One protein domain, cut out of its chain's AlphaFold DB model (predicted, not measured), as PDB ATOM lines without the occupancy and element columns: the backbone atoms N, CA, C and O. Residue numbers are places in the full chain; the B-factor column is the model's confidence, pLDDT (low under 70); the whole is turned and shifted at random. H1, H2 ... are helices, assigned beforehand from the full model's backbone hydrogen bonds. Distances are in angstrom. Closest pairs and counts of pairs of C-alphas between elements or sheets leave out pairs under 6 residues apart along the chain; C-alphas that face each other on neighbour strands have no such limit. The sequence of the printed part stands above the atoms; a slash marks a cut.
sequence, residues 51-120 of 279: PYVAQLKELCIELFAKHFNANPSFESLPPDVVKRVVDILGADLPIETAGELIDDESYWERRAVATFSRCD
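This is residues 51 to 120 of the 279 residues of the protein "Predicted protein" of Micromonas pusilla (strain CCMP1545) (UniProt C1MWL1). Four short helices are strung along the longest axis, with H1 and H2 crossing steeply in one half and H3 and H4, joined by a tight link, in the other. Residues 51 to 56 stick out as a tail beyond the H1 end, and few contacts join the two halves, H2 and H4 pointing nearly the same way with their centres 15.1 A apart. The printed part has 70 residues with four named helices, in the order H1, H2, H3, H4, and no named strand; the class is all helix. The whole is only just compact, close to loose, with a radius of gyration of the C-alphas of 13.3 A and spans of 43 by 29 by 20 A.

The printed part begins at Pro 51, with its C-alpha at (167.953, 228.213, 275.450). H1 is residues 56 to 66, 15.3 A from first to last C-alpha, and its first C-alpha, that of Leu 56, is at (179.094, 232.645, 266.627). Residues 67 to 78, 12 residues with no named element, follow. H2 is residues 79 to 88, 14.4 A long. H3 is residues 95 to 101, 10.1 A long. H4 is residues 105 to 115, 15.1 A long, and ends with C-alpha 115 at (204.530, 231.822, 287.860).

H1 and H2 touch, with the C-alphas of Ala 65 and Val 85 the closest at 5.6 A. Their lines stand at a steep tilt of 55 degrees, and they run the same way. H2 and H4 only just touch, and only at their ends, with 3 pairs of C-alphas within 8 A; the closest are those of Val 86 and Tyr 107, at 6.6 A. These two helices run the same way at a shallow tilt of 10 degrees. H3 touches no helix: it is apart from H1, from H2 and from H4. H1 and H4 are apart too. In H1, H3 and H4 every O i to N i+4 pair is within hydrogen-bond range; in H2 it is 5 of 6.

The two C-alphas farthest apart are those of Pro 51 and Asp 120, at 44.9 A. Residues 51 to 56, of which 56 belongs to H1, stand free. The link from H1 to H2 is long, with 12 residues, and its C-alphas lie 8 to 15 A from the mean of all C-alphas. The link from H2 to H3 is short, with 6 residues, and the one from H3 to H4 is tight, with 3. The printed part has no cut. The mean pLDDT of the printed part is 86.2, and residues 51 to 53 are under 70.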
ATOM      1  N   PRO A  51     167.979 227.611 276.791       56.91
ATOM      2  CA  PRO A  51     167.953 228.213 275.450       56.91
ATOM      3  C   PRO A  51     169.163 229.117 275.125       56.91
ATOM      4  O   PRO A  51     169.107 229.894 274.172       56.91
ATOM      5  N   TYR A  52     170.245 229.067 275.908       64.25
ATOM      6  CA  TYR A  52     171.394 229.950 275.717       64.25
ATOM      7  C   TYR A  52     172.303 229.430 274.597       64.25
ATOM      8  O   TYR A  52     173.047 228.466 274.768       64.25
ATOM      9  N   VAL A  53     172.238 230.078 273.433       67.62
ATOM     10  CA  VAL A  53     173.148 229.823 272.311       67.62
ATOM     11  C   VAL A  53     174.199 230.930 272.300       67.62
ATOM     12  O   VAL A  53     173.864 232.098 272.098       67.62
ATOM     13  N   ALA A  54     175.462 230.571 272.548       73.00
ATOM     14  CA  ALA A  54     176.582 231.506 272.449       73.00
ATOM     15  C   ALA A  54     176.649 232.100 271.035       73.00
ATOM     16  O   ALA A  54     176.381 231.413 270.044       73.00
ATOM     17  N   GLN A  55     176.999 233.383 270.924       81.44
ATOM     18  CA  GLN A  55     177.088 234.006 269.606       81.44
ATOM     19  C   GLN A  55     178.218 233.352 268.810       81.44
ATOM     20  O   GLN A  55     179.284 233.078 269.358       81.44
ATOM     21  N   LEU A  56     178.039 233.188 267.494       84.25
ATOM     22  CA  LEU A  56     179.094 232.645 266.627       84.25
ATOM     23  C   LEU A  56     180.419 233.408 266.799       84.25
ATOM     24  O   LEU A  56     181.482 232.804 266.828       84.25
ATOM     25  N   LYS A  57     180.346 234.729 266.998       85.31
ATOM     26  CA  LYS A  57     181.515 235.577 267.269       85.31
ATOM     27  C   LYS A  57     182.278 235.147 268.527       85.31
ATOM     28  O   LYS A  57     183.501 235.127 268.503       85.31
ATOM     29  N   GLU A  58     181.573 234.800 269.602       84.31
ATOM     30  CA  GLU A  58     182.173 234.369 270.871       84.31
ATOM     31  C   GLU A  58     182.821 232.991 270.732       84.31
ATOM     32  O   GLU A  58     183.966 232.811 271.131       84.31
ATOM     33  N   LEU A  59     182.140 232.058 270.060       84.12
ATOM     34  CA  LEU A  59     182.688 230.733 269.765       84.12
ATOM     35  C   LEU A  59     183.952 230.821 268.900       84.12
ATOM     36  O   LEU A  59     184.930 230.125 269.166       84.12
ATOM     37  N   CYS A  60     183.964 231.701 267.894       85.69
ATOM     38  CA  CYS A  60     185.152 231.939 267.075       85.69
ATOM     39  C   CYS A  60     186.314 232.505 267.900       85.69
ATOM     40  O   CYS A  60     187.445 232.073 267.708       85.69
ATOM     41  N   ILE A  61     186.045 233.434 268.825       87.44
ATOM     42  CA  ILE A  61     187.064 233.996 269.725       87.44
ATOM     43  C   ILE A  61     187.648 232.903 270.632       87.44
ATOM     44  O   ILE A  61     188.866 232.796 270.753       87.44
ATOM     45  N   GLU A  62     186.802 232.067 271.235       86.44
ATOM     46  CA  GLU A  62     187.246 230.975 272.107       86.44
ATOM     47  C   GLU A  62     188.062 229.922 271.353       86.44
ATOM     48  O   GLU A  62     189.092 229.463 271.847       86.44
ATOM     49  N   LEU A  63     187.620 229.530 270.154       85.94
ATOM     50  CA  LEU A  63     188.358 228.590 269.308       85.94
ATOM     51  C   LEU A  63     189.692 229.179 268.851       85.94
ATOM     52  O   LEU A  63     190.702 228.477 268.868       85.94
ATOM     53  N   PHE A  64     189.714 230.464 268.494       86.69
ATOM     54  CA  PHE A  64     190.942 231.157 268.131       86.69
ATOM     55  C   PHE A  64     191.928 231.198 269.302       86.69
ATOM     56  O   PHE A  64     193.082 230.820 269.132       86.69
ATOM     57  N   ALA A  65     191.469 231.554 270.506       86.25
ATOM     58  CA  ALA A  65     192.307 231.558 271.702       86.25
ATOM     59  C   ALA A  65     192.861 230.157 272.030       86.25
ATOM     60  O   ALA A  65     194.040 230.022 272.350       86.25
ATOM     61  N   LYS A  66     192.049 229.098 271.882       85.69
ATOM     62  CA  LYS A  66     192.482 227.701 272.094       85.69
ATOM     63  C   LYS A  66     193.543 227.240 271.095       85.69
ATOM     64  O   LYS A  66     194.443 226.492 271.462       85.69
ATOM     65  N   HIS A  67     193.440 227.670 269.840       85.19
ATOM     66  CA  HIS A  67     194.374 227.298 268.773       85.19
ATOM     67  C   HIS A  67     195.437 228.366 268.492       85.19
ATOM     68  O   HIS A  67     196.162 228.262 267.503       85.19
ATOM     69  N   PHE A  68     195.584 229.354 269.375       86.56
ATOM     70  CA  PHE A  68     196.494 230.479 269.171       86.56
ATOM     71  C   PHE A  68     197.953 230.038 269.016       86.56
ATOM     72  O   PHE A  68     198.688 230.603 268.215       86.56
ATOM     73  N   ASN A  69     198.363 228.972 269.710       82.50
ATOM     74  CA  ASN A  69     199.720 228.431 269.601       82.50
ATOM     75  C   ASN A  69     200.036 227.869 268.196       82.50
ATOM     76  O   ASN A  69     201.192 227.832 267.793       82.50
ATOM     77  N   ALA A  70     199.021 227.438 267.438       83.75
ATOM     78  CA  ALA A  70     199.222 226.916 266.086       83.75
ATOM     79  C   ALA A  70     199.407 228.035 265.051       83.75
ATOM     80  O   ALA A  70     200.226 227.889 264.151       83.75
ATOM     81  N   ASN A  71     198.666 229.140 265.188       82.94
ATOM     82  CA  ASN A  71     198.713 230.293 264.283       82.94
ATOM     83  C   ASN A  71     198.655 231.605 265.085       82.94
ATOM     84  O   ASN A  71     197.585 232.208 265.207       82.94
ATOM     85  N   PRO A  72     199.788 232.052 265.646       82.12
ATOM     86  CA  PRO A  72     199.820 233.237 266.487       82.12
ATOM     87  C   PRO A  72     199.880 234.508 265.622       82.12
ATOM     88  O   PRO A  72     200.949 234.905 265.159       82.12
ATOM     89  N   SER A  73     198.737 235.156 265.374       83.56
ATOM     90  CA  SER A  73     198.684 236.445 264.666       83.56
ATOM     91  C   SER A  73     197.504 237.325 265.097       83.56
ATOM     92  O   SER A  73     196.400 236.843 265.333       83.56
ATOM     93  N   PHE A  74     197.728 238.641 265.187       82.88
ATOM     94  CA  PHE A  74     196.684 239.635 265.496       82.88
ATOM     95  C   PHE A  74     196.437 240.642 264.355       82.88
ATOM     96  O   PHE A  74     195.582 241.511 264.494       82.88
ATOM     97  N   GLU A  75     197.149 240.529 263.225       74.75
ATOM     98  CA  GLU A  75     197.256 241.569 262.178       74.75
ATOM     99  C   GLU A  75     195.927 242.067 261.588       74.75
ATOM    100  O   GLU A  75     195.849 243.199 261.118       74.75
ATOM    101  N   SER A  76     194.874 241.251 261.604       78.44
ATOM    102  CA  SER A  76     193.572 241.585 261.011       78.44
ATOM    103  C   SER A  76     192.449 241.768 262.033       78.44
ATOM    104  O   SER A  76     191.293 241.958 261.648       78.44
ATOM    105  N   LEU A  77     192.758 241.705 263.333       83.44
ATOM    106  CA  LEU A  77     191.749 241.725 264.387       83.44
ATOM    107  C   LEU A  77     191.538 243.140 264.953       83.44
ATOM    108  O   LEU A  77     192.500 243.818 265.315       83.44
ATOM    109  N   PRO A  78     190.276 243.585 265.097       87.19
ATOM    110  CA  PRO A  78     189.944 244.802 265.830       87.19
ATOM    111  C   PRO A  78     190.440 244.765 267.290       87.19
ATOM    112  O   PRO A  78     190.422 243.697 267.913       87.19
ATOM    113  N   PRO A  79     190.817 245.913 267.886       86.00
ATOM    114  CA  PRO A  79     191.420 245.964 269.223       86.00
ATOM    115  C   PRO A  79     190.501 245.433 270.336       86.00
ATOM    116  O   PRO A  79     190.975 244.863 271.318       86.00
ATOM    117  N   ASP A  80     189.180 245.554 270.183       86.94
ATOM    118  CA  ASP A  80     188.187 245.019 271.120       86.94
ATOM    119  C   ASP A  80     188.098 243.484 271.084       86.94
ATOM    120  O   ASP A  80     187.765 242.845 272.085       86.94
ATOM    121  N   VAL A  81     188.385 242.877 269.931       86.31
ATOM    122  CA  VAL A  81     188.459 241.421 269.774       86.31
ATOM    123  C   VAL A  81     189.800 240.915 270.290       86.31
ATOM    124  O   VAL A  81     189.814 239.932 271.024       86.31
ATOM    125  N   VAL A  82     190.901 241.613 269.986       88.38
ATOM    126  CA  VAL A  82     192.243 241.276 270.493       88.38
ATOM    127  C   VAL A  82     192.239 241.219 272.015       88.38
ATOM    128  O   VAL A  82     192.650 240.207 272.574       88.38
ATOM    129  N   LYS A  83     191.692 242.238 272.690       88.94
ATOM    130  CA  LYS A  83     191.602 242.240 274.156       88.94
ATOM    131  C   LYS A  83     190.857 241.015 274.692       88.94
ATOM    132  O   LYS A  83     191.358 240.328 275.572       88.94
ATOM    133  N   ARG A  84     189.705 240.682 274.101       87.06
ATOM    134  CA  ARG A  84     188.923 239.498 274.496       87.06
ATOM    135  C   ARG A  84     189.677 238.190 274.278       87.06
ATOM    136  O   ARG A  84     189.588 237.301 275.115       87.06
ATOM    137  N   VAL A  85     190.408 238.067 273.171       88.69
ATOM    138  CA  VAL A  85     191.267 236.903 272.922       88.69
ATOM    139  C   VAL A  85     192.347 236.826 273.995       88.69
ATOM    140  O   VAL A  85     192.493 235.781 274.620       88.69
ATOM    141  N   VAL A  86     193.060 237.926 274.249       89.94
ATOM    142  CA  VAL A  86     194.145 238.001 275.234       89.94
ATOM    143  C   VAL A  86     193.659 237.660 276.644       89.94
ATOM    144  O   VAL A  86     194.347 236.929 277.355       89.94
ATOM    145  N   ASP A  87     192.454 238.086 277.022       88.81
ATOM    146  CA  ASP A  87     191.816 237.726 278.293       88.81
ATOM    147  C   ASP A  87     191.538 236.213 278.411       88.81
ATOM    148  O   ASP A  87     191.567 235.658 279.510       88.81
ATOM    149  N   ILE A  88     191.326 235.510 277.295       88.56
ATOM    150  CA  ILE A  88     191.082 234.057 277.267       88.56
ATOM    151  C   ILE A  88     192.389 233.257 277.147       88.56
ATOM    152  O   ILE A  88     192.435 232.108 277.586       88.56
ATOM    153  N   LEU A  89     193.452 233.840 276.579       89.06
ATOM    154  CA  LEU A  89     194.732 233.156 276.381       89.06
ATOM    155  C   LEU A  89     195.302 232.604 277.692       89.06
ATOM    156  O   LEU A  89     195.298 233.265 278.733       89.06
ATOM    157  N   GLY A  90     195.849 231.393 277.594       84.44
ATOM    158  CA  GLY A  90     196.583 230.749 278.672       84.44
ATOM    159  C   GLY A  90     197.945 231.400 278.937       84.44
ATOM    160  O   GLY A  90     198.571 232.020 278.070       84.44
ATOM    161  N   ALA A  91     198.423 231.244 280.171       85.56
ATOM    162  CA  ALA A  91     199.738 231.711 280.617       85.56
ATOM    163  C   ALA A  91     200.909 230.835 280.106       85.56
ATOM    164  O   ALA A  91     202.073 231.139 280.365       85.56
ATOM    165  N   ASP A  92     200.609 229.756 279.383       84.00
ATOM    166  CA  ASP A  92     201.518 228.709 278.904       84.00
ATOM    167  C   ASP A  92     202.110 228.973 277.506       84.00
ATOM    168  O   ASP A  92     202.909 228.184 277.008       84.00
ATOM    169  N   LEU A  93     201.768 230.101 276.879       87.44
ATOM    170  CA  LEU A  93     202.257 230.454 275.546       87.44
ATOM    171  C   LEU A  93     203.797 230.591 275.510       87.44
ATOM    172  O   LEU A  93     204.365 231.175 276.444       87.44
ATOM    173  N   PRO A  94     204.496 230.153 274.441       89.75
ATOM    174  CA  PRO A  94     205.935 230.363 274.301       89.75
ATOM    175  C   PRO A  94     206.317 231.829 274.513       89.75
ATOM    176  O   PRO A  94     205.663 232.738 274.000       89.75
ATOM    177  N   ILE A  95     207.367 232.062 275.303       90.50
ATOM    178  CA  ILE A  95     207.739 233.409 275.751       90.50
ATOM    179  C   ILE A  95     208.107 234.338 274.584       90.50
ATOM    180  O   ILE A  95     207.807 235.528 274.635       90.50
ATOM    181  N   GLU A  96     208.692 233.786 273.519       90.38
ATOM    182  CA  GLU A  96     209.074 234.516 272.306       90.38
ATOM    183  C   GLU A  96     207.846 234.978 271.510       90.38
ATOM    184  O   GLU A  96     207.761 236.121 271.072       90.38
ATOM    185  N   THR A  97     206.849 234.103 271.377       88.94
ATOM    186  CA  THR A  97     205.582 234.414 270.707       88.94
ATOM    187  C   THR A  97     204.759 235.413 271.517       88.94
ATOM    188  O   THR A  97     204.249 236.389 270.972       88.94
ATOM    189  N   ALA A  98     204.654 235.196 272.831       90.50
ATOM    190  CA  ALA A  98     203.929 236.087 273.729       90.50
ATOM    191  C   ALA A  98     204.573 237.480 273.783       90.50
ATOM    192  O   ALA A  98     203.874 238.485 273.709       90.50
ATOM    193  N   GLY A  99     205.904 237.541 273.883       88.81
ATOM    194  CA  GLY A  99     206.656 238.790 273.956       88.81
ATOM    195  C   GLY A  99     206.524 239.656 272.707       88.81
ATOM    196  O   GLY A  99     206.438 240.874 272.839       88.81
ATOM    197  N   GLU A 100     206.452 239.055 271.518       90.06
ATOM    198  CA  GLU A 100     206.365 239.805 270.258       90.06
ATOM    199  C   GLU A 100     204.935 240.275 269.948       90.06
ATOM    200  O   GLU A 100     204.747 241.355 269.399       90.06
ATOM    201  N   LEU A 101     203.924 239.473 270.301       89.19
ATOM    202  CA  LEU A 101     202.538 239.713 269.885       89.19
ATOM    203  C   LEU A 101     201.658 240.348 270.967       89.19
ATOM    204  O   LEU A 101     200.628 240.934 270.636       89.19
ATOM    205  N   ILE A 102     202.009 240.197 272.248       90.19
ATOM    206  CA  ILE A 102     201.175 240.633 273.372       90.19
ATOM    207  C   ILE A 102     201.879 241.750 274.144       90.19
ATOM    208  O   ILE A 102     202.848 241.534 274.881       90.19
ATOM    209  N   ASP A 103     201.333 242.956 274.020       88.88
ATOM    210  CA  ASP A 103     201.728 244.130 274.809       88.88
ATOM    211  C   ASP A 103     200.764 244.430 275.968       88.88
ATOM    212  O   ASP A 103     201.034 245.310 276.779       88.88
ATOM    213  N   ASP A 104     199.651 243.698 276.080       91.19
ATOM    214  CA  ASP A 104     198.666 243.920 277.142       91.19
ATOM    215  C   ASP A 104     199.218 243.522 278.521       91.19
ATOM    216  O   ASP A 104     199.563 242.364 278.773       91.19
ATOM    217  N   GLU A 105     199.275 244.490 279.432       92.31
ATOM    218  CA  GLU A 105     199.820 244.321 280.783       92.31
ATOM    219  C   GLU A 105     198.990 243.356 281.649       92.31
ATOM    220  O   GLU A 105     199.552 242.663 282.495       92.31
ATOM    221  N   SER A 106     197.683 243.224 281.399       91.38
ATOM    222  CA  SER A 106     196.797 242.317 282.149       91.38
ATOM    223  C   SER A 106     197.138 240.847 281.881       91.38
ATOM    224  O   SER A 106     197.035 239.997 282.769       91.38
ATOM    225  N   TYR A 107     197.583 240.520 280.663       93.00
ATOM    226  CA  TYR A 107     198.100 239.186 280.347       93.00
ATOM    227  C   TYR A 107     199.370 238.874 281.142       93.00
ATOM    228  O   TYR A 107     199.470 237.815 281.769       93.00
ATOM    229  N   TRP A 108     200.324 239.805 281.144       94.31
ATOM    230  CA  TRP A 108     201.595 239.633 281.844       94.31
ATOM    231  C   TRP A 108     201.424 239.609 283.360       94.31
ATOM    232  O   TRP A 108     202.120 238.842 284.018       94.31
ATOM    233  N   GLU A 109     200.465 240.355 283.910       93.25
ATOM    234  CA  GLU A 109     200.080 240.278 285.321       93.25
ATOM    235  C   GLU A 109     199.616 238.868 285.688       93.25
ATOM    236  O   GLU A 109     200.198 238.234 286.570       93.25
ATOM    237  N   ARG A 110     198.627 238.325 284.963       93.19
ATOM    238  CA  ARG A 110     198.121 236.966 285.213       93.19
ATOM    239  C   ARG A 110     199.227 235.925 285.100       93.19
ATOM    240  O   ARG A 110     199.343 235.048 285.954       93.19
ATOM    241  N   ARG A 111     200.064 236.039 284.068       93.00
ATOM    242  CA  ARG A 111     201.184 235.125 283.838       93.00
ATOM    243  C   ARG A 111     202.240 235.219 284.941       93.00
ATOM    244  O   ARG A 111     202.707 234.187 285.421       93.00
ATOM    245  N   ALA A 112     202.602 236.427 285.366       92.56
ATOM    246  CA  ALA A 112     203.580 236.652 286.426       92.56
ATOM    247  C   ALA A 112     203.081 236.141 287.778       92.56
ATOM    248  O   ALA A 112     203.814 235.423 288.448       92.56
ATOM    249  N   VAL A 113     201.835 236.443 288.152       92.31
ATOM    250  CA  VAL A 113     201.230 235.987 289.416       92.31
ATOM    251  C   VAL A 113     201.061 234.466 289.451       92.31
ATOM    252  O   VAL A 113     201.229 233.855 290.501       92.31
ATOM    253  N   ALA A 114     200.781 233.831 288.309       91.50
ATOM    254  CA  ALA A 114     200.721 232.371 288.221       91.50
ATOM    255  C   ALA A 114     202.103 231.702 288.343       91.50
ATOM    256  O   ALA A 114     202.197 230.568 288.806       91.50
ATOM    257  N   THR A 115     203.170 232.387 287.914       90.12
ATOM    258  CA  THR A 115     204.530 231.822 287.860       90.12
ATOM    259  C   THR A 115     205.340 232.117 289.123       90.12
ATOM    260  O   THR A 115     206.130 231.284 289.565       90.12
ATOM    261  N   PHE A 116     205.178 233.306 289.706       89.75
ATOM    262  CA  PHE A 116     206.000 233.806 290.803       89.75
ATOM    263  C   PHE A 116     205.145 234.100 292.037       89.75
ATOM    264  O   PHE A 116     204.103 234.741 291.956       89.75
ATOM    265  N   SER A 117     205.632 233.696 293.209       86.00
ATOM    266  CA  SER A 117     204.934 233.900 294.486       86.00
ATOM    267  C   SER A 117     204.901 235.360 294.950       86.00
ATOM    268  O   SER A 117     204.017 235.751 295.710       86.00
ATOM    269  N   ARG A 118     205.865 236.180 294.517       85.69
ATOM    270  CA  ARG A 118     205.983 237.589 294.901       85.69
ATOM    271  C   ARG A 118     206.290 238.445 293.681       85.69
ATOM    272  O   ARG A 118     207.397 238.389 293.150       85.69
ATOM    273  N   CYS A 119     205.333 239.284 293.307       87.38
ATOM    274  CA  CYS A 119     205.464 240.232 292.208       87.38
ATOM    275  C   CYS A 119     205.360 241.666 292.734       87.38
ATOM    276  O   CYS A 119     204.437 241.986 293.478       87.38
ATOM    277  N   ASP A 120     206.303 242.524 292.347       88.44
ATOM    278  CA  ASP A 120     206.287 243.954 292.666       88.44
ATOM    279  C   ASP A 120     206.644 244.779 291.417       88.44
ATOM    280  O   ASP A 120     207.816 245.103 291.204       88.44
TER     281      ASP A 120